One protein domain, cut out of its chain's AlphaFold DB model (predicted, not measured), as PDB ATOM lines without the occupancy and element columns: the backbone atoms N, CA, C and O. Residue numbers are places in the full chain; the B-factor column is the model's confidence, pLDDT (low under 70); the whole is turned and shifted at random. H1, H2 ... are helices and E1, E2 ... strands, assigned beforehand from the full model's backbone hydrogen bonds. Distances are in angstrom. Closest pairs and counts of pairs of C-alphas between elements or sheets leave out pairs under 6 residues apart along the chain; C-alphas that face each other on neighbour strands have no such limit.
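This is residues 22 to 120 and 184 to 234 of the 496 residues of the protein "Protocadherin Fat 1" of Trichinella sp. T6 (UniProt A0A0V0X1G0). Picture two small three-stranded sheets, E1 E2 E7 and E3 E5 E6, that meet where E3 comes close to E7, with helix H3 covering one face of the first sheet and long loops winding round them. E3 runs on into E4, which reaches away from both sheets to the short helix H4 at one end of the longest axis; the first printed residues lie toward the other end. The printed part has 150 residues, with four named helices and seven named strands in the order H1 E1 E2 H2 H3 E3 E4 H4 E5 E6 E7; the sheets have the orders E1 - E2 - E7 and E3 - E5 - E6, both antiparallel throughout. The class is mixed, helices and strands, though under half of the residues, 64, are in named elements. The whole is compact, with a radius of gyration of the C-alphas of 15.4 A, and spans 51 by 36 by 24 A.

Start at C-alpha 27, at (35.768, -26.814, -41.084), where H1 begins; it covers residues 27 to 30. Next read E1, residues 36 to 39, and E2, residues 44 to 50, which is 19.5 A long. H2, residues 51 to 55, follows E2 with no residue between them. Then find C-alpha 69 at (36.183, -49.236, -40.118); from there H3 runs 16.5 A to residue 80. E3 is residues 107 to 111, 13.5 A, and E4 is residues 114 to 118, 13.6 A. Past the cut come H4, residues 184 to 190, E5, residues 199 to 203, 12.9 A long, and E6, residues 209 to 211. E7, residues 225 to 231, runs 19.4 A and ends at C-alpha 231, (27.899, -28.023, -35.201).

Look first at the hairpin of E1 and E2, where N 38 and O 46 are 2.9 A apart, within hydrogen-bond range. On the other side of E2 is E7, antiparallel at 153 degrees, with N 47 and O 228 at 2.8 A. H1 and H2 only graze this sheet, with residues 27 to 29 and 51 to 54. H3 is on one face of it, two layers, a helix on one face of a sheet, at a height over the sheet of 9.0 A. It lies over E7 and only just not over E2, on which 2 of its C-alphas fall; it runs slantwise to the strands, at 40 degrees to E7 on the local plane. The closest C-alphas of H3 and E7 are those of Cys 77 and Cys 228, 5.5 A apart. H2 and H3 only just touch, with 3 pairs of C-alphas within 8 A, made by residues 72 to 76 of H3 alone; the closest are those of Leu 54 and Lys 72, 6.7 A. Now go to the second sheet: the closest C-alphas of E3 and E7 are those of Val 110 and Tyr 225, 4.5 A apart. E3 and E5 are antiparallel, with N 110 and O 200 at 2.8 A; E5 and E6 form a hairpin, with N 201 and O 210 at 2.7 A. E3 runs on into E4 at 52 degrees, and E4 pairs with no named strand. The C-alphas of Met 118 and Tyr 189, the closest of E4 and H4, are 4.7 A apart, while H4 and H3 are apart. In H3 and H4 every O i to N i+4 pair is within hydrogen-bond range; H2 has 0 of 1, but 2 of 2 O i to N i+3 pairs, and H1 is too short for an i+4 pair.

The two C-alphas farthest apart, those of Ser 23 and Arg 190, are 51.2 A from each other. Residues 121 to 183 are not printed, and C-alphas 120 and 184 are 18.8 A apart across the cut. The links H2 to H3, H3 to E3 and E6 to E7 are long. Short antiparallel pairings join residues 24 to 25 with 233 to 234, 85 to 86 with 228 to 229 of E7, and 196 to 197 with 216 to 217. The mean pLDDT of the printed part is 82.0; it is under 70 at residues 55 to 67, 119 to 120, 193, and 212 to 213.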
ATOM      1  N   ASN A  22      27.374 -15.233 -41.519       70.38
ATOM      2  CA  ASN A  22      28.693 -14.637 -41.304       70.38
ATOM      3  C   ASN A  22      29.186 -14.784 -39.857       70.38
ATOM      4  O   ASN A  22      30.390 -14.712 -39.624       70.38
ATOM      5  N   SER A  23      28.294 -15.030 -38.893       85.62
ATOM      6  CA  SER A  23      28.660 -15.208 -37.481       85.62
ATOM      7  C   SER A  23      29.279 -16.570 -37.165       85.62
ATOM      8  O   SER A  23      29.760 -16.782 -36.052       85.62
ATOM      9  N   THR A  24      29.274 -17.506 -38.117       92.06
ATOM     10  CA  THR A  24      29.820 -18.853 -37.932       92.06
ATOM     11  C   THR A  24      30.636 -19.323 -39.144       92.06
ATOM     12  O   THR A  24      30.643 -18.679 -40.198       92.06
ATOM     13  N   SER A  25      31.308 -20.459 -39.031       92.12
ATOM     14  CA  SER A  25      32.037 -21.130 -40.111       92.12
ATOM     15  C   SER A  25      31.953 -22.651 -39.973       92.12
ATOM     16  O   SER A  25      31.598 -23.198 -38.922       92.12
ATOM     17  N   CYS A  26      32.280 -23.346 -41.059       93.56
ATOM     18  CA  CYS A  26      32.475 -24.787 -41.089       93.56
ATOM     19  C   CYS A  26      33.956 -25.149 -41.280       93.56
ATOM     20  O   CYS A  26      34.693 -24.388 -41.905       93.56
ATOM     21  N   PRO A  27      34.390 -26.357 -40.869       91.56
ATOM     22  CA  PRO A  27      35.768 -26.814 -41.084       91.56
ATOM     23  C   PRO A  27      36.251 -26.730 -42.540       91.56
ATOM     24  O   PRO A  27      37.419 -26.442 -42.797       91.56
ATOM     25  N   ALA A  28      35.349 -26.954 -43.500       88.38
ATOM     26  CA  ALA A  28      35.641 -26.842 -44.928       88.38
ATOM     27  C   ALA A  28      35.843 -25.393 -45.412       88.38
ATOM     28  O   ALA A  28      36.505 -25.199 -46.427       88.38
ATOM     29  N   ASP A  29      35.314 -24.394 -44.700       88.50
ATOM     30  CA  ASP A  29      35.536 -22.977 -45.016       88.50
ATOM     31  C   ASP A  29      36.940 -22.532 -44.581       88.50
ATOM     32  O   ASP A  29      37.548 -21.680 -45.225       88.50
ATOM     33  N   THR A  30      37.445 -23.109 -43.486       83.12
ATOM     34  CA  THR A  30      38.751 -22.781 -42.890       83.12
ATOM     35  C   THR A  30      39.897 -23.507 -43.585       83.12
ATOM     36  O   THR A  30      40.938 -22.912 -43.842       83.12
ATOM     37  N   TYR A  31      39.697 -24.780 -43.943       80.94
ATOM     38  CA  TYR A  31      40.702 -25.603 -44.625       80.94
ATOM     39  C   TYR A  31      40.163 -26.178 -45.945       80.94
ATOM     40  O   TYR A  31      40.001 -27.398 -46.067       80.94
ATOM     41  N   PRO A  32      39.891 -25.326 -46.951       79.00
ATOM     42  CA  PRO A  32      39.250 -25.734 -48.205       79.00
ATOM     43  C   PRO A  32      40.100 -26.691 -49.048       79.00
ATOM     44  O   PRO A  32      39.561 -27.446 -49.858       79.00
ATOM     45  N   ASP A  33      41.420 -26.709 -48.846       75.38
ATOM     46  CA  ASP A  33      42.325 -27.622 -49.549       75.38
ATOM     47  C   ASP A  33      42.270 -29.045 -48.982       75.38
ATOM     48  O   ASP A  33      42.366 -30.024 -49.732       75.38
ATOM     49  N   ILE A  34      42.032 -29.170 -47.673       80.06
ATOM     50  CA  ILE A  34      42.054 -30.437 -46.930       80.06
ATOM     51  C   ILE A  34      40.661 -31.060 -46.891       80.06
ATOM     52  O   ILE A  34      40.480 -32.231 -47.240       80.06
ATOM     53  N   TYR A  35      39.668 -30.267 -46.496       88.06
ATOM     54  CA  TYR A  35      38.294 -30.711 -46.339       88.06
ATOM     55  C   TYR A  35      37.436 -30.307 -47.534       88.06
ATOM     56  O   TYR A  35      37.736 -29.381 -48.286       88.06
ATOM     57  N   ARG A  36      36.337 -31.036 -47.731       92.62
ATOM     58  CA  ARG A  36      35.252 -30.629 -48.634       92.62
ATOM     59  C   ARG A  36      33.952 -30.554 -47.854       92.62
ATOM     60  O   ARG A  36      33.859 -31.066 -46.741       92.62
ATOM     61  N   GLY A  37      32.917 -30.010 -48.481       92.25
ATOM     62  CA  GLY A  37      31.573 -29.955 -47.918       92.25
ATOM     63  C   GLY A  37      31.157 -28.516 -47.707       92.25
ATOM     64  O   GLY A  37      31.409 -27.684 -48.572       92.25
ATOM     65  N   GLY A  38      30.502 -28.249 -46.588       91.81
ATOM     66  CA  GLY A  38      29.983 -26.926 -46.279       91.81
ATOM     67  C   GLY A  38      28.788 -26.992 -45.340       91.81
ATOM     68  O   GLY A  38      28.512 -28.012 -44.704       91.81
ATOM     69  N   ARG A  39      28.053 -25.888 -45.263       91.56
ATOM     70  CA  ARG A  39      26.903 -25.739 -44.364       91.56
ATOM     71  C   ARG A  39      25.736 -26.644 -44.739       91.56
ATOM     72  O   ARG A  39      25.415 -26.834 -45.907       91.56
ATOM     73  N   ARG A  40      25.079 -27.212 -43.734       90.25
ATOM     74  CA  ARG A  40      23.765 -27.863 -43.882       90.25
ATOM     75  C   ARG A  40      22.664 -26.857 -43.593       90.25
ATOM     76  O   ARG A  40      21.707 -26.737 -44.348       90.25
ATOM     77  N   ASP A  41      22.859 -26.110 -42.520       86.25
ATOM     78  CA  ASP A  41      22.018 -25.013 -42.076       86.25
ATOM     79  C   ASP A  41      22.896 -23.991 -41.335       86.25
ATOM     80  O   ASP A  41      24.125 -24.004 -41.453       86.25
ATOM     81  N   VAL A  42      22.265 -23.073 -40.608       81.19
ATOM     82  CA  VAL A  42      22.959 -22.037 -39.838       81.19
ATOM     83  C   VAL A  42      23.901 -22.636 -38.788       81.19
ATOM     84  O   VAL A  42      24.991 -22.108 -38.594       81.19
ATOM     85  N   ASN A  43      23.495 -23.739 -38.156       87.38
ATOM     86  CA  ASN A  43      24.127 -24.306 -36.969       87.38
ATOM     87  C   ASN A  43      24.891 -25.605 -37.240       87.38
ATOM     88  O   ASN A  43      25.551 -26.107 -36.334       87.38
ATOM     89  N   HIS A  44      24.800 -26.176 -38.443       92.38
ATOM     90  CA  HIS A  44      25.406 -27.469 -38.759       92.38
ATOM     91  C   HIS A  44      26.209 -27.467 -40.056       92.38
ATOM     92  O   HIS A  44      25.850 -26.840 -41.055       92.38
ATOM     93  N   CYS A  45      27.253 -28.288 -40.065       95.06
ATOM     94  CA  CYS A  45      28.192 -28.465 -41.163       95.06
ATOM     95  C   CYS A  45      28.232 -29.926 -41.616       95.06
ATOM     96  O   CYS A  45      28.067 -30.837 -40.808       95.06
ATOM     97  N   THR A  46      28.481 -30.155 -42.905       95.56
ATOM     98  CA  THR A  46      28.957 -31.440 -43.433       95.56
ATOM     99  C   THR A  46      30.420 -31.273 -43.814       95.56
ATOM    100  O   THR A  46      30.735 -30.424 -44.649       95.56
ATOM    101  N   THR A  47      31.293 -32.113 -43.270       95.69
ATOM    102  CA  THR A  47      32.727 -32.112 -43.567       95.69
ATOM    103  C   THR A  47      33.119 -33.467 -44.141       95.69
ATOM    104  O   THR A  47      32.990 -34.497 -43.484       95.69
ATOM    105  N   PHE A  48      33.599 -33.475 -45.381       95.31
ATOM    106  CA  PHE A  48      34.207 -34.640 -46.009       95.31
ATOM    107  C   PHE A  48      35.694 -34.686 -45.658       95.31
ATOM    108  O   PHE A  48      36.474 -33.837 -46.090       95.31
ATOM    109  N   VAL A  49      36.061 -35.699 -44.884       91.56
ATOM    110  CA  VAL A  49      37.399 -35.943 -44.346       91.56
ATOM    111  C   VAL A  49      38.117 -36.963 -45.208       91.56
ATOM    112  O   VAL A  49      37.503 -37.935 -45.649       91.56
ATOM    113  N   LEU A  50      39.412 -36.773 -45.457       88.56
ATOM    114  CA  LEU A  50      40.207 -37.735 -46.214       88.56
ATOM    115  C   LEU A  50      40.327 -39.052 -45.437       88.56
ATOM    116  O   LEU A  50      40.882 -39.099 -44.345       88.56
ATOM    117  N   SER A  51      39.912 -40.171 -46.029       86.56
ATOM    118  CA  SER A  51      39.923 -41.474 -45.343       86.56
ATOM    119  C   SER A  51      41.328 -41.962 -44.971       86.56
ATOM    120  O   SER A  51      41.475 -42.833 -44.115       86.56
ATOM    121  N   LYS A  52      42.387 -41.399 -45.578       78.62
ATOM    122  CA  LYS A  52      43.779 -41.670 -45.178       78.62
ATOM    123  C   LYS A  52      44.065 -41.239 -43.732       78.62
ATOM    124  O   LYS A  52      44.918 -41.853 -43.102       78.62
ATOM    125  N   GLU A  53      43.320 -40.268 -43.201       76.75
ATOM    126  CA  GLU A  53      43.418 -39.805 -41.810       76.75
ATOM    127  C   GLU A  53      42.935 -40.870 -40.812       76.75
ATOM    128  O   GLU A  53      43.309 -40.844 -39.650       76.75
ATOM    129  N   LEU A  54      42.199 -41.895 -41.261       72.75
ATOM    130  CA  LEU A  54      41.832 -43.049 -40.427       72.75
ATOM    131  C   LEU A  54      42.988 -44.047 -40.232       72.75
ATOM    132  O   LEU A  54      42.852 -45.005 -39.474       72.75
ATOM    133  N   LYS A  55      44.110 -43.904 -40.954       56.34
ATOM    134  CA  LYS A  55      45.284 -44.786 -40.799       56.34
ATOM    135  C   LYS A  55      46.224 -44.325 -39.681       56.34
ATOM    136  O   LYS A  55      46.978 -45.147 -39.168       56.34
ATOM    137  N   THR A  56      46.154 -43.056 -39.289       51.25
ATOM    138  CA  THR A  56      46.944 -42.455 -38.202       51.25
ATOM    139  C   THR A  56      46.278 -42.622 -36.826       51.25
ATOM    140  O   THR A  56      46.879 -42.313 -35.805       51.25
ATOM    141  N   THR A  57      45.072 -43.202 -36.755       46.22
ATOM    142  CA  THR A  57      44.247 -43.322 -35.534       46.22
ATOM    143  C   THR A  57      44.643 -44.463 -34.583       46.22
ATOM    144  O   THR A  57      43.804 -44.928 -33.812       46.22
ATOM    145  N   LYS A  58      45.885 -44.970 -34.623       40.16
ATOM    146  CA  LYS A  58      46.336 -46.059 -33.722       40.16
ATOM    147  C   LYS A  58      46.326 -45.662 -32.233       40.16
ATOM    148  O   LYS A  58      46.321 -46.554 -31.395       40.16
ATOM    149  N   ASN A  59      46.253 -44.362 -31.930       43.75
ATOM    150  CA  ASN A  59      46.362 -43.796 -30.580       43.75
ATOM    151  C   ASN A  59      45.083 -43.065 -30.097       43.75
ATOM    152  O   ASN A  59      45.173 -42.225 -29.207       43.75
ATOM    153  N   MET A  60      43.895 -43.324 -30.672       45.09
ATOM    154  CA  MET A  60      42.646 -42.732 -30.152       45.09
ATOM    155  C   MET A  60      42.249 -43.359 -28.797       45.09
ATOM    156  O   MET A  60      42.294 -44.588 -28.685       45.09
ATOM    157  N   PRO A  61      41.819 -42.571 -27.787       42.12
ATOM    158  CA  PRO A  61      41.410 -43.102 -26.490       42.12
ATOM    159  C   PRO A  61      40.149 -43.967 -26.628       42.12
ATOM    160  O   PRO A  61      39.117 -43.519 -27.127       42.12
ATOM    161  N   GLU A  62      40.265 -45.212 -26.171       41.66
ATOM    162  CA  GLU A  62      39.193 -46.201 -26.018       41.66
ATOM    163  C   GLU A  62      38.456 -46.637 -27.302       41.66
ATOM    164  O   GLU A  62      37.255 -46.442 -27.466       41.66
ATOM    165  N   THR A  63      39.119 -47.431 -28.149       42.62
ATOM    166  CA  THR A  63      38.435 -48.550 -28.827       42.62
ATOM    167  C   THR A  63      38.342 -49.737 -27.863       42.62
ATOM    168  O   THR A  63      38.891 -50.811 -28.113       42.62
ATOM    169  N   LYS A  64      37.662 -49.578 -26.719       40.34
ATOM    170  CA  LYS A  64      37.258 -50.746 -25.919       40.34
ATOM    171  C   LYS A  64      36.206 -51.520 -26.722       40.34
ATOM    172  O   LYS A  64      35.013 -51.295 -26.585       40.34
ATOM    173  N   GLY A  65      36.668 -52.405 -27.603       47.56
ATOM    174  CA  GLY A  65      35.870 -53.481 -28.192       47.56
ATOM    175  C   GLY A  65      35.645 -53.442 -29.706       47.56
ATOM    176  O   GLY A  65      35.523 -54.518 -30.286       47.56
ATOM    177  N   ASP A  66      35.635 -52.279 -30.374       56.25
ATOM    178  CA  ASP A  66      35.254 -52.210 -31.799       56.25
ATOM    179  C   ASP A  66      36.342 -51.603 -32.707       56.25
ATOM    180  O   ASP A  66      36.530 -50.390 -32.796       56.25
ATOM    181  N   ASN A  67      37.073 -52.482 -33.402       65.25
ATOM    182  CA  ASN A  67      38.124 -52.140 -34.368       65.25
ATOM    183  C   ASN A  67      37.606 -52.005 -35.816       65.25
ATOM    184  O   ASN A  67      38.417 -51.956 -36.753       65.25
ATOM    185  N   THR A  68      36.285 -51.974 -36.027       80.81
ATOM    186  CA  THR A  68      35.684 -51.837 -37.362       80.81
ATOM    187  C   THR A  68      36.042 -50.505 -38.025       80.81
ATOM    188  O   THR A  68      36.385 -49.513 -37.375       80.81
ATOM    189  N   LEU A  69      35.981 -50.472 -39.362       84.56
ATOM    190  CA  LEU A  69      36.183 -49.236 -40.118       84.56
ATOM    191  C   LEU A  69      35.104 -48.207 -39.757       84.56
ATOM    192  O   LEU A  69      35.431 -47.039 -39.543       84.56
ATOM    193  N   LEU A  70      33.851 -48.655 -39.628       87.56
ATOM    194  CA  LEU A  70      32.739 -47.823 -39.178       87.56
ATOM    195  C   LEU A  70      33.001 -47.194 -37.801       87.56
ATOM    196  O   LEU A  70      32.885 -45.977 -37.672       87.56
ATOM    197  N   GLY A  71      33.428 -47.979 -36.805       85.38
ATOM    198  CA  GLY A  71      33.761 -47.467 -35.471       85.38
ATOM    199  C   GLY A  71      34.870 -46.407 -35.495       85.38
ATOM    200  O   GLY A  71      34.745 -45.356 -34.867       85.38
ATOM    201  N   LYS A  72      35.920 -46.615 -36.302       85.06
ATOM    202  CA  LYS A  72      36.993 -45.620 -36.490       85.06
ATOM    203  C   LYS A  72      36.479 -44.312 -37.082       85.06
ATOM    204  O   LYS A  72      36.874 -43.243 -36.629       85.06
ATOM    205  N   MET A  73      35.594 -44.391 -38.072       89.62
ATOM    206  CA  MET A  73      34.979 -43.213 -38.687       89.62
ATOM    207  C   MET A  73      34.085 -42.452 -37.697       89.62
ATOM    208  O   MET A  73      34.152 -41.226 -37.644       89.62
ATOM    209  N   VAL A  74      33.294 -43.166 -36.885       89.25
ATOM    210  CA  VAL A  74      32.472 -42.577 -35.809       89.25
ATOM    211  C   VAL A  74      33.346 -41.831 -34.808       89.25
ATOM    212  O   VAL A  74      33.111 -40.650 -34.547       89.25
ATOM    213  N   ASN A  75      34.389 -42.488 -34.302       84.12
ATOM    214  CA  ASN A  75      35.302 -41.889 -33.337       84.12
ATOM    215  C   ASN A  75      36.025 -40.680 -33.929       84.12
ATOM    216  O   ASN A  75      36.110 -39.647 -33.273       84.12
ATOM    217  N   PHE A  76      36.483 -40.763 -35.183       85.94
ATOM    218  CA  PHE A  76      37.117 -39.630 -35.848       85.94
ATOM    219  C   PHE A  76      36.217 -38.395 -35.831       85.94
ATOM    220  O   PHE A  76      36.661 -37.332 -35.400       85.94
ATOM    221  N   CYS A  77      34.957 -38.536 -36.255       89.12
ATOM    222  CA  CYS A  77      34.031 -37.410 -36.255       89.12
ATOM    223  C   CYS A  77      33.828 -36.856 -34.837       89.12
ATOM    224  O   CYS A  77      33.899 -35.647 -34.646       89.12
ATOM    225  N   LYS A  78      33.629 -37.743 -33.852       86.38
ATOM    226  CA  LYS A  78      33.366 -37.385 -32.452       86.38
ATOM    227  C   LYS A  78      34.498 -36.580 -31.810       86.38
ATOM    228  O   LYS A  78      34.218 -35.661 -31.050       86.38
ATOM    229  N   TYR A  79      35.750 -36.938 -32.090       82.50
ATOM    230  CA  TYR A  79      36.911 -36.336 -31.427       82.50
ATOM    231  C   TYR A  79      37.496 -35.127 -32.163       82.50
ATOM    232  O   TYR A  79      38.125 -34.294 -31.521       82.50
ATOM    233  N   ASN A  80      37.297 -35.009 -33.479       81.62
ATOM    234  CA  ASN A  80      37.874 -33.908 -34.262       81.62
ATOM    235  C   ASN A  80      36.891 -32.761 -34.521       81.62
ATOM    236  O   ASN A  80      37.320 -31.668 -34.881       81.62
ATOM    237  N   PHE A  81      35.583 -32.979 -34.344       87.06
ATOM    238  CA  PHE A  81      34.577 -31.956 -34.624       87.06
ATOM    239  C   PHE A  81      33.603 -31.735 -33.463       87.06
ATOM    240  O   PHE A  81      33.238 -32.659 -32.735       87.06
ATOM    241  N   LYS A  82      33.128 -30.493 -33.325       89.94
ATOM    242  CA  LYS A  82      32.188 -30.040 -32.294       89.94
ATOM    243  C   LYS A  82      30.873 -30.801 -32.428       89.94
ATOM    244  O   LYS A  82      30.159 -30.649 -33.421       89.94
ATOM    245  N   LYS A  83      30.593 -31.658 -31.440       92.69
ATOM    246  CA  LYS A  83      29.485 -32.633 -31.459       92.69
ATOM    247  C   LYS A  83      29.445 -33.449 -32.759       92.69
ATOM    248  O   LYS A  83      28.383 -33.688 -33.331       92.69
ATOM    249  N   GLY A  84      30.621 -33.837 -33.247       93.12
ATOM    250  CA  GLY A  84      30.760 -34.511 -34.523       93.12
ATOM    251  C   GLY A  84      30.124 -35.900 -34.533       93.12
ATOM    252  O   GLY A  84      30.312 -36.708 -33.627       93.12
ATOM    253  N   GLN A  85      29.392 -36.194 -35.600       94.94
ATOM    254  CA  GLN A  85      28.711 -37.459 -35.836       94.94
ATOM    255  C   GLN A  85      29.030 -37.974 -37.234       94.94
ATOM    256  O   GLN A  85      29.139 -37.198 -38.183       94.94
ATOM    257  N   LEU A  86      29.126 -39.292 -37.394       95.38
ATOM    258  CA  LEU A  86      29.286 -39.880 -38.719       95.38
ATOM    259  C   LEU A  86      28.008 -39.705 -39.553       95.38
ATOM    260  O   LEU A  86      26.900 -39.919 -39.062       95.38
ATOM    261  N   LEU A  87      28.153 -39.356 -40.833       94.75
ATOM    262  CA  LEU A  87      27.042 -39.327 -41.779       94.75
ATOM    263  C   LEU A  87      26.939 -40.656 -42.534       94.75
ATOM    264  O   LEU A  87      27.737 -40.945 -43.426       94.75
ATOM    265  N   SER A  88      25.918 -41.442 -42.201       92.31
ATOM    266  CA  SER A  88      25.535 -42.632 -42.960       92.31
ATOM    267  C   SER A  88      24.504 -42.283 -44.030       92.31
ATOM    268  O   SER A  88      23.449 -41.709 -43.753       92.31
ATOM    269  N   TYR A  89      24.784 -42.669 -45.269       88.94
ATOM    270  CA  TYR A  89      23.963 -42.351 -46.431       88.94
ATOM    271  C   TYR A  89      22.846 -43.368 -46.640       88.94
ATOM    272  O   TYR A  89      22.771 -43.947 -47.708       88.94
ATOM    273  N   LEU A  90      21.988 -43.616 -45.649       81.19
ATOM    274  CA  LEU A  90      20.849 -44.543 -45.798       81.19
ATOM    275  C   LEU A  90      19.542 -43.881 -46.247       81.19
ATOM    276  O   LEU A  90      18.645 -44.571 -46.720       81.19
ATOM    277  N   ASN A  91      19.441 -42.561 -46.120       76.94
ATOM    278  CA  ASN A  91      18.262 -41.774 -46.471       76.94
ATOM    279  C   ASN A  91      18.682 -40.600 -47.376       76.94
ATOM    280  O   ASN A  91      19.804 -40.098 -47.272       76.94
ATOM    281  N   GLU A  92      17.781 -40.153 -48.246       75.25
ATOM    282  CA  GLU A  92      17.939 -39.003 -49.142       75.25
ATOM    283  C   GLU A  92      18.310 -37.711 -48.390       75.25
ATOM    284  O   GLU A  92      19.060 -36.879 -48.912       75.25
ATOM    285  N   ASP A  93      17.905 -37.588 -47.120       81.25
ATOM    286  CA  ASP A  93      18.284 -36.490 -46.214       81.25
ATOM    287  C   ASP A  93      19.803 -36.304 -46.069       81.25
ATOM    288  O   ASP A  93      20.288 -35.192 -45.832       81.25
ATOM    289  N   ALA A  94      20.581 -37.379 -46.232       83.88
ATOM    290  CA  ALA A  94      22.037 -37.307 -46.199       83.88
ATOM    291  C   ALA A  94      22.601 -36.542 -47.409       83.88
ATOM    292  O   ALA A  94      23.637 -35.894 -47.286       83.88
ATOM    293  N   THR A  95      21.900 -36.573 -48.546       85.12
ATOM    294  CA  THR A  95      22.348 -36.004 -49.830       85.12
ATOM    295  C   THR A  95      21.742 -34.648 -50.165       85.12
ATOM    296  O   THR A  95      22.322 -33.929 -50.967       85.12
ATOM    297  N   ARG A  96      20.624 -34.264 -49.534       87.44
ATOM    298  CA  ARG A  96      19.836 -33.053 -49.851       87.44
ATOM    299  C   ARG A  96      20.644 -31.748 -49.904       87.44
ATOM    300  O   ARG A  96      20.276 -30.821 -50.620       87.44
ATOM    301  N   TYR A  97      21.718 -31.668 -49.124       88.62
ATOM    302  CA  TYR A  97      22.538 -30.466 -48.971       88.62
ATOM    303  C   TYR A  97      23.701 -30.397 -49.971       88.62
ATOM    304  O   TYR A  97      24.350 -29.362 -50.082       88.62
ATOM    305  N   HIS A  98      23.971 -31.475 -50.714       87.88
ATOM    306  CA  HIS A  98      25.126 -31.545 -51.611       87.88
ATOM    307  C   HIS A  98      25.033 -30.585 -52.798       87.88
ATOM    308  O   HIS A  98      26.060 -30.121 -53.286       87.88
ATOM    309  N   GLN A  99      23.821 -30.222 -53.219       89.06
ATOM    310  CA  GLN A  99      23.593 -29.215 -54.254       89.06
ATOM    311  C   GLN A  99      24.195 -27.842 -53.929       89.06
ATOM    312  O   GLN A  99      24.405 -27.047 -54.837       89.06
ATOM    313  N   TYR A 100      24.503 -27.569 -52.658       89.88
ATOM    314  CA  TYR A 100      25.131 -26.322 -52.220       89.88
ATOM    315  C   TYR A 100      26.658 -26.419 -52.109       89.88
ATOM    316  O   TYR A 100      27.312 -25.429 -51.789       89.88
ATOM    317  N   TYR A 101      27.242 -27.600 -52.332       91.31
ATOM    318  CA  TYR A 101      28.672 -27.834 -52.154       91.31
ATOM    319  C   TYR A 101      29.400 -27.793 -53.487       91.31
ATOM    320  O   TYR A 101      29.062 -28.521 -54.422       91.31
ATOM    321  N   LYS A 102      30.448 -26.971 -53.544       89.75
ATOM    322  CA  LYS A 102      31.303 -26.836 -54.716       89.75
ATOM    323  C   LYS A 102      32.629 -27.549 -54.498       89.75
ATOM    324  O   LYS A 102      33.314 -27.306 -53.507       89.75
ATOM    325  N   TYR A 103      33.004 -28.413 -55.437       87.38
ATOM    326  CA  TYR A 103      34.259 -29.163 -55.372       87.38
ATOM    327  C   TYR A 103      35.204 -28.734 -56.499       87.38
ATOM    328  O   TYR A 103      34.794 -28.778 -57.664       87.38
ATOM    329  N   PRO A 104      36.476 -28.398 -56.207       85.81
ATOM    330  CA  PRO A 104      37.479 -28.118 -57.238       85.81
ATOM    331  C   PRO A 104      37.627 -29.265 -58.247       85.81
ATOM    332  O   PRO A 104      37.760 -29.042 -59.449       85.81
ATOM    333  N   GLU A 105      37.531 -30.510 -57.772       86.06
ATOM    334  CA  GLU A 105      37.648 -31.716 -58.595       86.06
ATOM    335  C   GLU A 105      36.393 -32.043 -59.431       86.06
ATOM    336  O   GLU A 105      36.378 -33.058 -60.126       86.06
ATOM    337  N   LYS A 106      35.337 -31.213 -59.375       89.56
ATOM    338  CA  LYS A 106      33.988 -31.419 -59.959       89.56
ATOM    339  C   LYS A 106      33.201 -32.614 -59.415       89.56
ATOM    340  O   LYS A 106      31.975 -32.571 -59.403       89.56
ATOM    341  N   GLU A 107      33.865 -33.665 -58.953       91.06
ATOM    342  CA  GLU A 107      33.266 -34.794 -58.246       91.06
ATOM    343  C   GLU A 107      34.212 -35.332 -57.167       91.06
ATOM    344  O   GLU A 107      35.435 -35.257 -57.286       91.06
ATOM    345  N   ILE A 108      33.640 -35.914 -56.114       91.62
ATOM    346  CA  ILE A 108      34.390 -36.555 -55.030       91.62
ATOM    347  C   ILE A 108      33.892 -37.978 -54.793       91.62
ATOM    348  O   ILE A 108      32.732 -38.303 -55.032       91.62
ATOM    349  N   THR A 109      34.787 -38.844 -54.317       92.06
ATOM    350  CA  THR A 109      34.468 -40.238 -53.980       92.06
ATOM    351  C   THR A 109      34.439 -40.413 -52.465       92.06
ATOM    352  O   THR A 109      35.468 -40.262 -51.807       92.06
ATOM    353  N   VAL A 110      33.273 -40.745 -51.915       92.69
ATOM    354  CA  VAL A 110      32.977 -40.729 -50.479       92.69
ATOM    355  C   VAL A 110      32.472 -42.090 -50.013       92.69
ATOM    356  O   VAL A 110      31.633 -42.704 -50.663       92.69
ATOM    357  N   HIS A 111      32.963 -42.571 -48.879       92.44
ATOM    358  CA  HIS A 111      32.453 -43.749 -48.194       92.44
ATOM    359  C   HIS A 111      30.991 -43.536 -47.787       92.44
ATOM    360  O   HIS A 111      30.657 -42.505 -47.209       92.44
ATOM    361  N   SER A 112      30.119 -44.514 -48.037       89.94
ATOM    362  CA  SER A 112      28.684 -44.401 -47.722       89.94
ATOM    363  C   SER A 112      28.360 -44.304 -46.227       89.94
ATOM    364  O   SER A 112      27.224 -44.012 -45.867       89.94
ATOM    365  N   GLY A 113      29.326 -44.590 -45.352       90.75
ATOM    366  CA  GLY A 113      29.099 -44.684 -43.904       90.75
ATOM    367  C   GLY A 113      28.216 -45.875 -43.516       90.75
ATOM    368  O   GLY A 113      27.642 -45.876 -42.430       90.75
ATOM    369  N   THR A 114      28.096 -46.863 -44.407       88.81
ATOM    370  CA  THR A 114      27.282 -48.068 -44.231       88.81
ATOM    371  C   THR A 114      28.092 -49.284 -44.660       88.81
ATOM    372  O   THR A 114      28.599 -49.320 -45.784       88.81
ATOM    373  N   GLU A 115      28.178 -50.283 -43.790       88.25
ATOM    374  CA  GLU A 115      28.754 -51.594 -44.085       88.25
ATOM    375  C   GLU A 115      27.628 -52.604 -44.344       88.25
ATOM    376  O   GLU A 115      26.610 -52.580 -43.660       88.25
ATOM    377  N   VAL A 116      27.776 -53.491 -45.328       84.25
ATOM    378  CA  VAL A 116      26.731 -54.452 -45.724       84.25
ATOM    379  C   VAL A 116      27.287 -55.874 -45.721       84.25
ATOM    380  O   VAL A 116      28.367 -56.119 -46.255       84.25
ATOM    381  N   GLY A 117      26.545 -56.825 -45.154       78.94
ATOM    382  CA  GLY A 117      26.925 -58.243 -45.102       78.94
ATOM    383  C   GLY A 117      25.722 -59.185 -45.141       78.94
ATOM    384  O   GLY A 117      24.583 -58.746 -45.315       78.94
ATOM    385  N   MET A 118      25.959 -60.493 -45.016       75.62
ATOM    386  CA  MET A 118      24.884 -61.484 -44.885       75.62
ATOM    387  C   MET A 118      24.148 -61.310 -43.550       75.62
ATOM    388  O   MET A 118      24.772 -61.045 -42.520       75.62
ATOM    389  N   THR A 119      22.828 -61.494 -43.558       68.62
ATOM    390  CA  THR A 119      22.015 -61.445 -42.334       68.62
ATOM    391  C   THR A 119      22.418 -62.562 -41.368       68.62
ATOM    392  O   THR A 119      22.496 -63.723 -41.760       68.62
ATOM    393  N   ARG A 120      22.690 -62.213 -40.099       55.19
ATOM    394  CA  ARG A 120      23.130 -63.162 -39.050       55.19
ATOM    395  C   ARG A 120      22.028 -64.128 -38.587       55.19
ATOM    396  O   ARG A 120      22.329 -65.107 -37.910       55.19
ATOM    397  N   GLU A 184      25.026 -57.514 -57.612       76.88
ATOM    398  CA  GLU A 184      25.943 -57.065 -56.567       76.88
ATOM    399  C   GLU A 184      25.425 -57.407 -55.161       76.88
ATOM    400  O   GLU A 184      26.227 -57.806 -54.320       76.88
ATOM    401  N   SER A 185      24.107 -57.360 -54.923       76.62
ATOM    402  CA  SER A 185      23.501 -57.870 -53.678       76.62
ATOM    403  C   SER A 185      23.825 -59.356 -53.477       76.62
ATOM    404  O   SER A 185      24.217 -59.775 -52.390       76.62
ATOM    405  N   ALA A 186      23.794 -60.145 -54.558       77.31
ATOM    406  CA  ALA A 186      24.230 -61.542 -54.533       77.31
ATOM    407  C   ALA A 186      25.688 -61.698 -54.076       77.31
ATOM    408  O   ALA A 186      26.029 -62.627 -53.343       77.31
ATOM    409  N   LYS A 187      26.578 -60.806 -54.532       79.00
ATOM    410  CA  LYS A 187      27.998 -60.826 -54.155       79.00
ATOM    411  C   LYS A 187      28.183 -60.478 -52.681       79.00
ATOM    412  O   LYS A 187      28.938 -61.179 -52.019       79.00
ATOM    413  N   GLU A 188      27.489 -59.459 -52.173       78.00
ATOM    414  CA  GLU A 188      27.492 -59.084 -50.747       78.00
ATOM    415  C   GLU A 188      27.000 -60.243 -49.879       78.00
ATOM    416  O   GLU A 188      27.686 -60.658 -48.947       78.00
ATOM    417  N   TYR A 189      25.866 -60.841 -50.249       77.56
ATOM    418  CA  TYR A 189      25.301 -62.002 -49.565       77.56
ATOM    419  C   TYR A 189      26.280 -63.188 -49.509       77.56
ATOM    420  O   TYR A 189      26.522 -63.763 -48.449       77.56
ATOM    421  N   ARG A 190      26.933 -63.525 -50.633       78.06
ATOM    422  CA  ARG A 190      27.903 -64.638 -50.701       78.06
ATOM    423  C   ARG A 190      29.178 -64.406 -49.886       78.06
ATOM    424  O   ARG A 190      29.891 -65.371 -49.615       78.06
ATOM    425  N   LYS A 191      29.487 -63.167 -49.480       73.88
ATOM    426  CA  LYS A 191      30.648 -62.855 -48.623       73.88
ATOM    427  C   LYS A 191      30.421 -63.196 -47.143       73.88
ATOM    428  O   LYS A 191      31.361 -63.070 -46.356       73.88
ATOM    429  N   ARG A 192      29.244 -63.735 -46.787       73.94
ATOM    430  CA  ARG A 192      28.893 -64.222 -45.441       73.94
ATOM    431  C   ARG A 192      29.085 -63.120 -44.385       73.94
ATOM    432  O   ARG A 192      28.528 -62.037 -44.533       73.94
ATOM    433  N   LEU A 193      29.860 -63.390 -43.331       66.25
ATOM    434  CA  LEU A 193      30.054 -62.507 -42.175       66.25
ATOM    435  C   LEU A 193      31.033 -61.347 -42.423       66.25
ATOM    436  O   LEU A 193      31.233 -60.527 -41.531       66.25
ATOM    437  N   HIS A 194      31.665 -61.267 -43.597       73.56
ATOM    438  CA  HIS A 194      32.554 -60.152 -43.910       73.56
ATOM    439  C   HIS A 194      31.754 -58.915 -44.332       73.56
ATOM    440  O   HIS A 194      31.045 -58.955 -45.337       73.56
ATOM    441  N   SER A 195      31.936 -57.808 -43.604       80.12
ATOM    442  CA  SER A 195      31.436 -56.485 -43.985       80.12
ATOM    443  C   SER A 195      32.013 -56.029 -45.324       80.12
ATOM    444  O   SER A 195      33.231 -56.054 -45.549       80.12
ATOM    445  N   MET A 196      31.129 -55.559 -46.197       84.25
ATOM    446  CA  MET A 196      31.466 -54.961 -47.479       84.25
ATOM    447  C   MET A 196      31.081 -53.483 -47.497       84.25
ATOM    448  O   MET A 196      30.071 -53.080 -46.926       84.25
ATOM    449  N   CYS A 197      31.884 -52.679 -48.182       84.00
ATOM    450  CA  CYS A 197      31.742 -51.231 -48.240       84.00
ATOM    451  C   CYS A 197      31.666 -50.748 -49.683       84.00
ATOM    452  O   CYS A 197      32.097 -51.431 -50.623       84.00
ATOM    453  N   ARG A 198      31.133 -49.535 -49.856       80.75
ATOM    454  CA  ARG A 198      31.059 -48.871 -51.155       80.75
ATOM    455  C   ARG A 198      31.406 -47.404 -51.064       80.75
ATOM    456  O   ARG A 198      31.082 -46.719 -50.094       80.75
ATOM    457  N   CYS A 199      31.990 -46.926 -52.151       87.88
ATOM    458  CA  CYS A 199      32.179 -45.511 -52.357       87.88
ATOM    459  C   CYS A 199      31.087 -44.972 -53.279       87.88
ATOM    460  O   CYS A 199      30.748 -45.573 -54.302       87.88
ATOM    461  N   MET A 200      30.555 -43.815 -52.929       89.56
ATOM    462  CA  MET A 200      29.671 -43.020 -53.763       89.56
ATOM    463  C   MET A 200      30.500 -41.941 -54.444       89.56
ATOM    464  O   MET A 200      31.340 -41.306 -53.815       89.56
ATOM    465  N   LYS A 201      30.257 -41.721 -55.726       90.62
ATOM    466  CA  LYS A 201      30.664 -40.525 -56.450       90.62
ATOM    467  C   LYS A 201      29.562 -39.494 -56.293       90.62
ATOM    468  O   LYS A 201      28.424 -39.763 -56.679       90.62
ATOM    469  N   ILE A 202      29.911 -38.354 -55.719       91.12
ATOM    470  CA  ILE A 202      29.028 -37.207 -55.540       91.12
ATOM    471  C   ILE A 202      29.545 -36.100 -56.447       91.12
ATOM    472  O   ILE A 202      30.731 -35.762 -56.406       91.12
ATOM    473  N   GLN A 203      28.660 -35.571 -57.282       91.25
ATOM    474  CA  GLN A 203      28.980 -34.475 -58.181       91.25
ATOM    475  C   GLN A 203      28.848 -33.136 -57.446       91.25
ATOM    476  O   GLN A 203      27.991 -32.975 -56.580       91.25
ATOM    477  N   SER A 204      29.707 -32.183 -57.801       91.06
ATOM    478  CA  SER A 204      29.624 -30.796 -57.347       91.06
ATOM    479  C   SER A 204      28.260 -30.210 -57.694       91.06
ATOM    480  O   SER A 204      27.766 -30.433 -58.800       91.06
ATOM    481  N   GLU A 205      27.682 -29.457 -56.761       90.50
ATOM    482  CA  GLU A 205      26.426 -28.721 -56.950       90.50
ATOM    483  C   GLU A 205      25.259 -29.627 -57.399       90.50
ATOM    484  O   GLU A 205      24.368 -29.228 -58.145       90.50
ATOM    485  N   SER A 206      25.254 -30.882 -56.934       88.19
ATOM    486  CA  SER A 206      24.212 -31.858 -57.243       88.19
ATOM    487  C   SER A 206      23.899 -32.751 -56.047       88.19
ATOM    488  O   SER A 206      24.788 -33.198 -55.325       88.19
ATOM    489  N   ASN A 207      22.619 -33.082 -55.876       84.94
ATOM    490  CA  ASN A 207      22.176 -34.092 -54.909       84.94
ATOM    491  C   ASN A 207      22.282 -35.523 -55.463       84.94
ATOM    492  O   ASN A 207      22.054 -36.494 -54.742       84.94
ATOM    493  N   VAL A 208      22.627 -35.676 -56.746       81.06
ATOM    494  CA  VAL A 208      22.734 -36.982 -57.394       81.06
ATOM    495  C   VAL A 208      24.076 -37.617 -57.054       81.06
ATOM    496  O   VAL A 208      25.140 -37.042 -57.290       81.06
ATOM    497  N   TYR A 209      24.025 -38.852 -56.564       83.25
ATOM    498  CA  TYR A 209      25.200 -39.691 -56.379       83.25
ATOM    499  C   TYR A 209      25.090 -40.970 -57.210       83.25
ATOM    500  O   TYR A 209      24.002 -41.446 -57.533       83.25
ATOM    501  N   LYS A 210      26.239 -41.550 -57.558       83.81
ATOM    502  CA  LYS A 210      26.333 -42.877 -58.182       83.81
ATOM    503  C   LYS A 210      27.300 -43.730 -57.387       83.81
ATOM    504  O   LYS A 210      28.299 -43.222 -56.894       83.81
ATOM    505  N   PHE A 211      27.065 -45.032 -57.280       78.19
ATOM    506  CA  PHE A 211      28.083 -45.909 -56.702       78.19
ATOM    507  C   PHE A 211      29.286 -45.988 -57.640       78.19
ATOM    508  O   PHE A 211      29.168 -46.364 -58.803       78.19
ATOM    509  N   ALA A 212      30.439 -45.571 -57.125       66.38
ATOM    510  CA  ALA A 212      31.676 -45.425 -57.878       66.38
ATOM    511  C   ALA A 212      32.402 -46.757 -58.072       66.38
ATOM    512  O   ALA A 212      33.184 -46.909 -59.008       66.38
ATOM    513  N   THR A 213      32.164 -47.699 -57.160       68.81
ATOM    514  CA  THR A 213      32.900 -48.956 -57.068       68.81
ATOM    515  C   THR A 213      31.942 -50.150 -56.994       68.81
ATOM    516  O   THR A 213      30.862 -50.030 -56.399       68.81
ATOM    517  N   PRO A 214      32.326 -51.321 -57.544       72.50
ATOM    518  CA  PRO A 214      31.684 -52.587 -57.191       72.50
ATOM    519  C   PRO A 214      31.861 -52.864 -55.693       72.50
ATOM    520  O   PRO A 214      32.544 -52.123 -54.992       72.50
ATOM    521  N   VAL A 215      31.238 -53.923 -55.188       73.00
ATOM    522  CA  VAL A 215      31.324 -54.303 -53.769       73.00
ATOM    523  C   VAL A 215      32.782 -54.567 -53.363       73.00
ATOM    524  O   VAL A 215      33.424 -55.459 -53.922       73.00
ATOM    525  N   LEU A 216      33.296 -53.828 -52.373       79.12
ATOM    526  CA  LEU A 216      34.683 -53.927 -51.893       79.12
ATOM    527  C   LEU A 216      34.730 -54.382 -50.432       79.12
ATOM    528  O   LEU A 216      33.780 -54.173 -49.682       79.12
ATOM    529  N   ARG A 217      35.857 -54.952 -49.992       80.62
ATOM    530  CA  ARG A 217      36.117 -55.106 -48.551       80.62
ATOM    531  C   ARG A 217      36.238 -53.726 -47.902       80.62
ATOM    532  O   ARG A 217      36.802 -52.821 -48.507       80.62
ATOM    533  N   CYS A 218      35.756 -53.570 -46.677       80.06
ATOM    534  CA  CYS A 218      35.863 -52.318 -45.929       80.06
ATOM    535  C   CYS A 218      37.315 -52.027 -45.519       80.06
ATOM    536  O   CYS A 218      37.813 -52.592 -44.550       80.06
ATOM    537  N   LEU A 219      38.004 -51.152 -46.259       79.69
ATOM    538  CA  LEU A 219      39.341 -50.658 -45.915       79.69
ATOM    539  C   LEU A 219      39.395 -49.133 -46.060       79.69
ATOM    540  O   LEU A 219      38.927 -48.582 -47.056       79.69
ATOM    541  N   ALA A 220      40.051 -48.466 -45.105       71.12
ATOM    542  CA  ALA A 220      40.165 -47.004 -45.037       71.12
ATOM    543  C   ALA A 220      40.781 -46.350 -46.291       71.12
ATOM    544  O   ALA A 220      40.604 -45.165 -46.522       71.12
ATOM    545  N   GLY A 221      41.519 -47.101 -47.112       70.44
ATOM    546  CA  GLY A 221      42.172 -46.567 -48.310       70.44
ATOM    547  C   GLY A 221      41.337 -46.596 -49.591       70.44
ATOM    548  O   GLY A 221      41.804 -46.072 -50.595       70.44
ATOM    549  N   TYR A 222      40.160 -47.234 -49.605       82.25
ATOM    550  CA  TYR A 222      39.422 -47.436 -50.858       82.25
ATOM    551  C   TYR A 222      38.547 -46.254 -51.269       82.25
ATOM    552  O   TYR A 222      38.489 -45.930 -52.452       82.25
ATOM    553  N   CYS A 223      37.885 -45.596 -50.318       88.06
ATOM    554  CA  CYS A 223      37.148 -44.365 -50.597       88.06
ATOM    555  C   CYS A 223      38.017 -43.166 -50.238       88.06
ATOM    556  O   CYS A 223      38.628 -43.163 -49.173       88.06
ATOM    557  N   LYS A 224      38.063 -42.140 -51.098       90.25
ATOM    558  CA  LYS A 224      38.915 -40.958 -50.875       90.25
ATOM    559  C   LYS A 224      38.499 -40.194 -49.617       90.25
ATOM    560  O   LYS A 224      39.372 -39.811 -48.845       90.25
ATOM    561  N   TYR A 225      37.195 -40.031 -49.405       93.31
ATOM    562  CA  TYR A 225      36.648 -39.322 -48.252       93.31
ATOM    563  C   TYR A 225      35.637 -40.157 -47.460       93.31
ATOM    564  O   TYR A 225      35.094 -41.132 -47.979       93.31
ATOM    565  N   PHE A 226      35.308 -39.715 -46.252       94.31
ATOM    566  CA  PHE A 226      34.081 -40.044 -45.525       94.31
ATOM    567  C   PHE A 226      33.459 -38.763 -44.962       94.31
ATOM    568  O   PHE A 226      34.134 -37.742 -44.891       94.31
ATOM    569  N   ALA A 227      32.175 -38.781 -44.611       95.94
ATOM    570  CA  ALA A 227      31.450 -37.572 -44.230       95.94
ATOM    571  C   ALA A 227      31.131 -37.536 -42.731       95.94
ATOM    572  O   ALA A 227      30.528 -38.467 -42.204       95.94
ATOM    573  N   CYS A 228      31.478 -36.435 -42.074       96.31
ATOM    574  CA  CYS A 228      31.056 -36.096 -40.720       96.31
ATOM    575  C   CYS A 228      30.031 -34.957 -40.762       96.31
ATOM    576  O   CYS A 228      30.087 -34.094 -41.638       96.31
ATOM    577  N   VAL A 229      29.118 -34.932 -39.796       96.25
ATOM    578  CA  VAL A 229      28.271 -33.777 -39.484       96.25
ATOM    579  C   VAL A 229      28.714 -33.206 -38.149       96.25
ATOM    580  O   VAL A 229      28.935 -33.971 -37.219       96.25
ATOM    581  N   SER A 230      28.833 -31.888 -38.042       95.31
ATOM    582  CA  SER A 230      29.192 -31.196 -36.799       95.31
ATOM    583  C   SER A 230      28.327 -29.963 -36.595       95.31
ATOM    584  O   SER A 230      27.677 -29.501 -37.535       95.31
ATOM    585  N   GLU A 231      28.354 -29.398 -35.391       95.38
ATOM    586  CA  GLU A 231      27.899 -28.023 -35.201       95.38
ATOM    587  C   GLU A 231      28.849 -27.049 -35.917       95.38
ATOM    588  O   GLU A 231      30.022 -27.358 -36.161       95.38
ATOM    589  N   SER A 232      28.330 -25.881 -36.284       94.19
ATOM    590  CA  SER A 232      29.117 -24.764 -36.797       94.19
ATOM    591  C   SER A 232      29.921 -24.099 -35.681       94.19
ATOM    592  O   SER A 232      29.524 -24.113 -34.512       94.19
ATOM    593  N   TYR A 233      31.019 -23.461 -36.068       92.19
ATOM    594  CA  TYR A 233      31.941 -22.792 -35.160       92.19
ATOM    595  C   TYR A 233      31.699 -21.296 -35.188       92.19
ATOM    596  O   TYR A 233      31.452 -20.736 -36.252       92.19
ATOM    597  N   LYS A 234      31.739 -20.643 -34.033       91.69
ATOM    598  CA  LYS A 234      31.583 -19.187 -33.937       91.69
ATOM    599  C   LYS A 234      32.766 -18.469 -34.585       91.69
ATOM    600  O   LYS A 234      33.912 -18.793 -34.291       91.69
TER     601      LYS A 234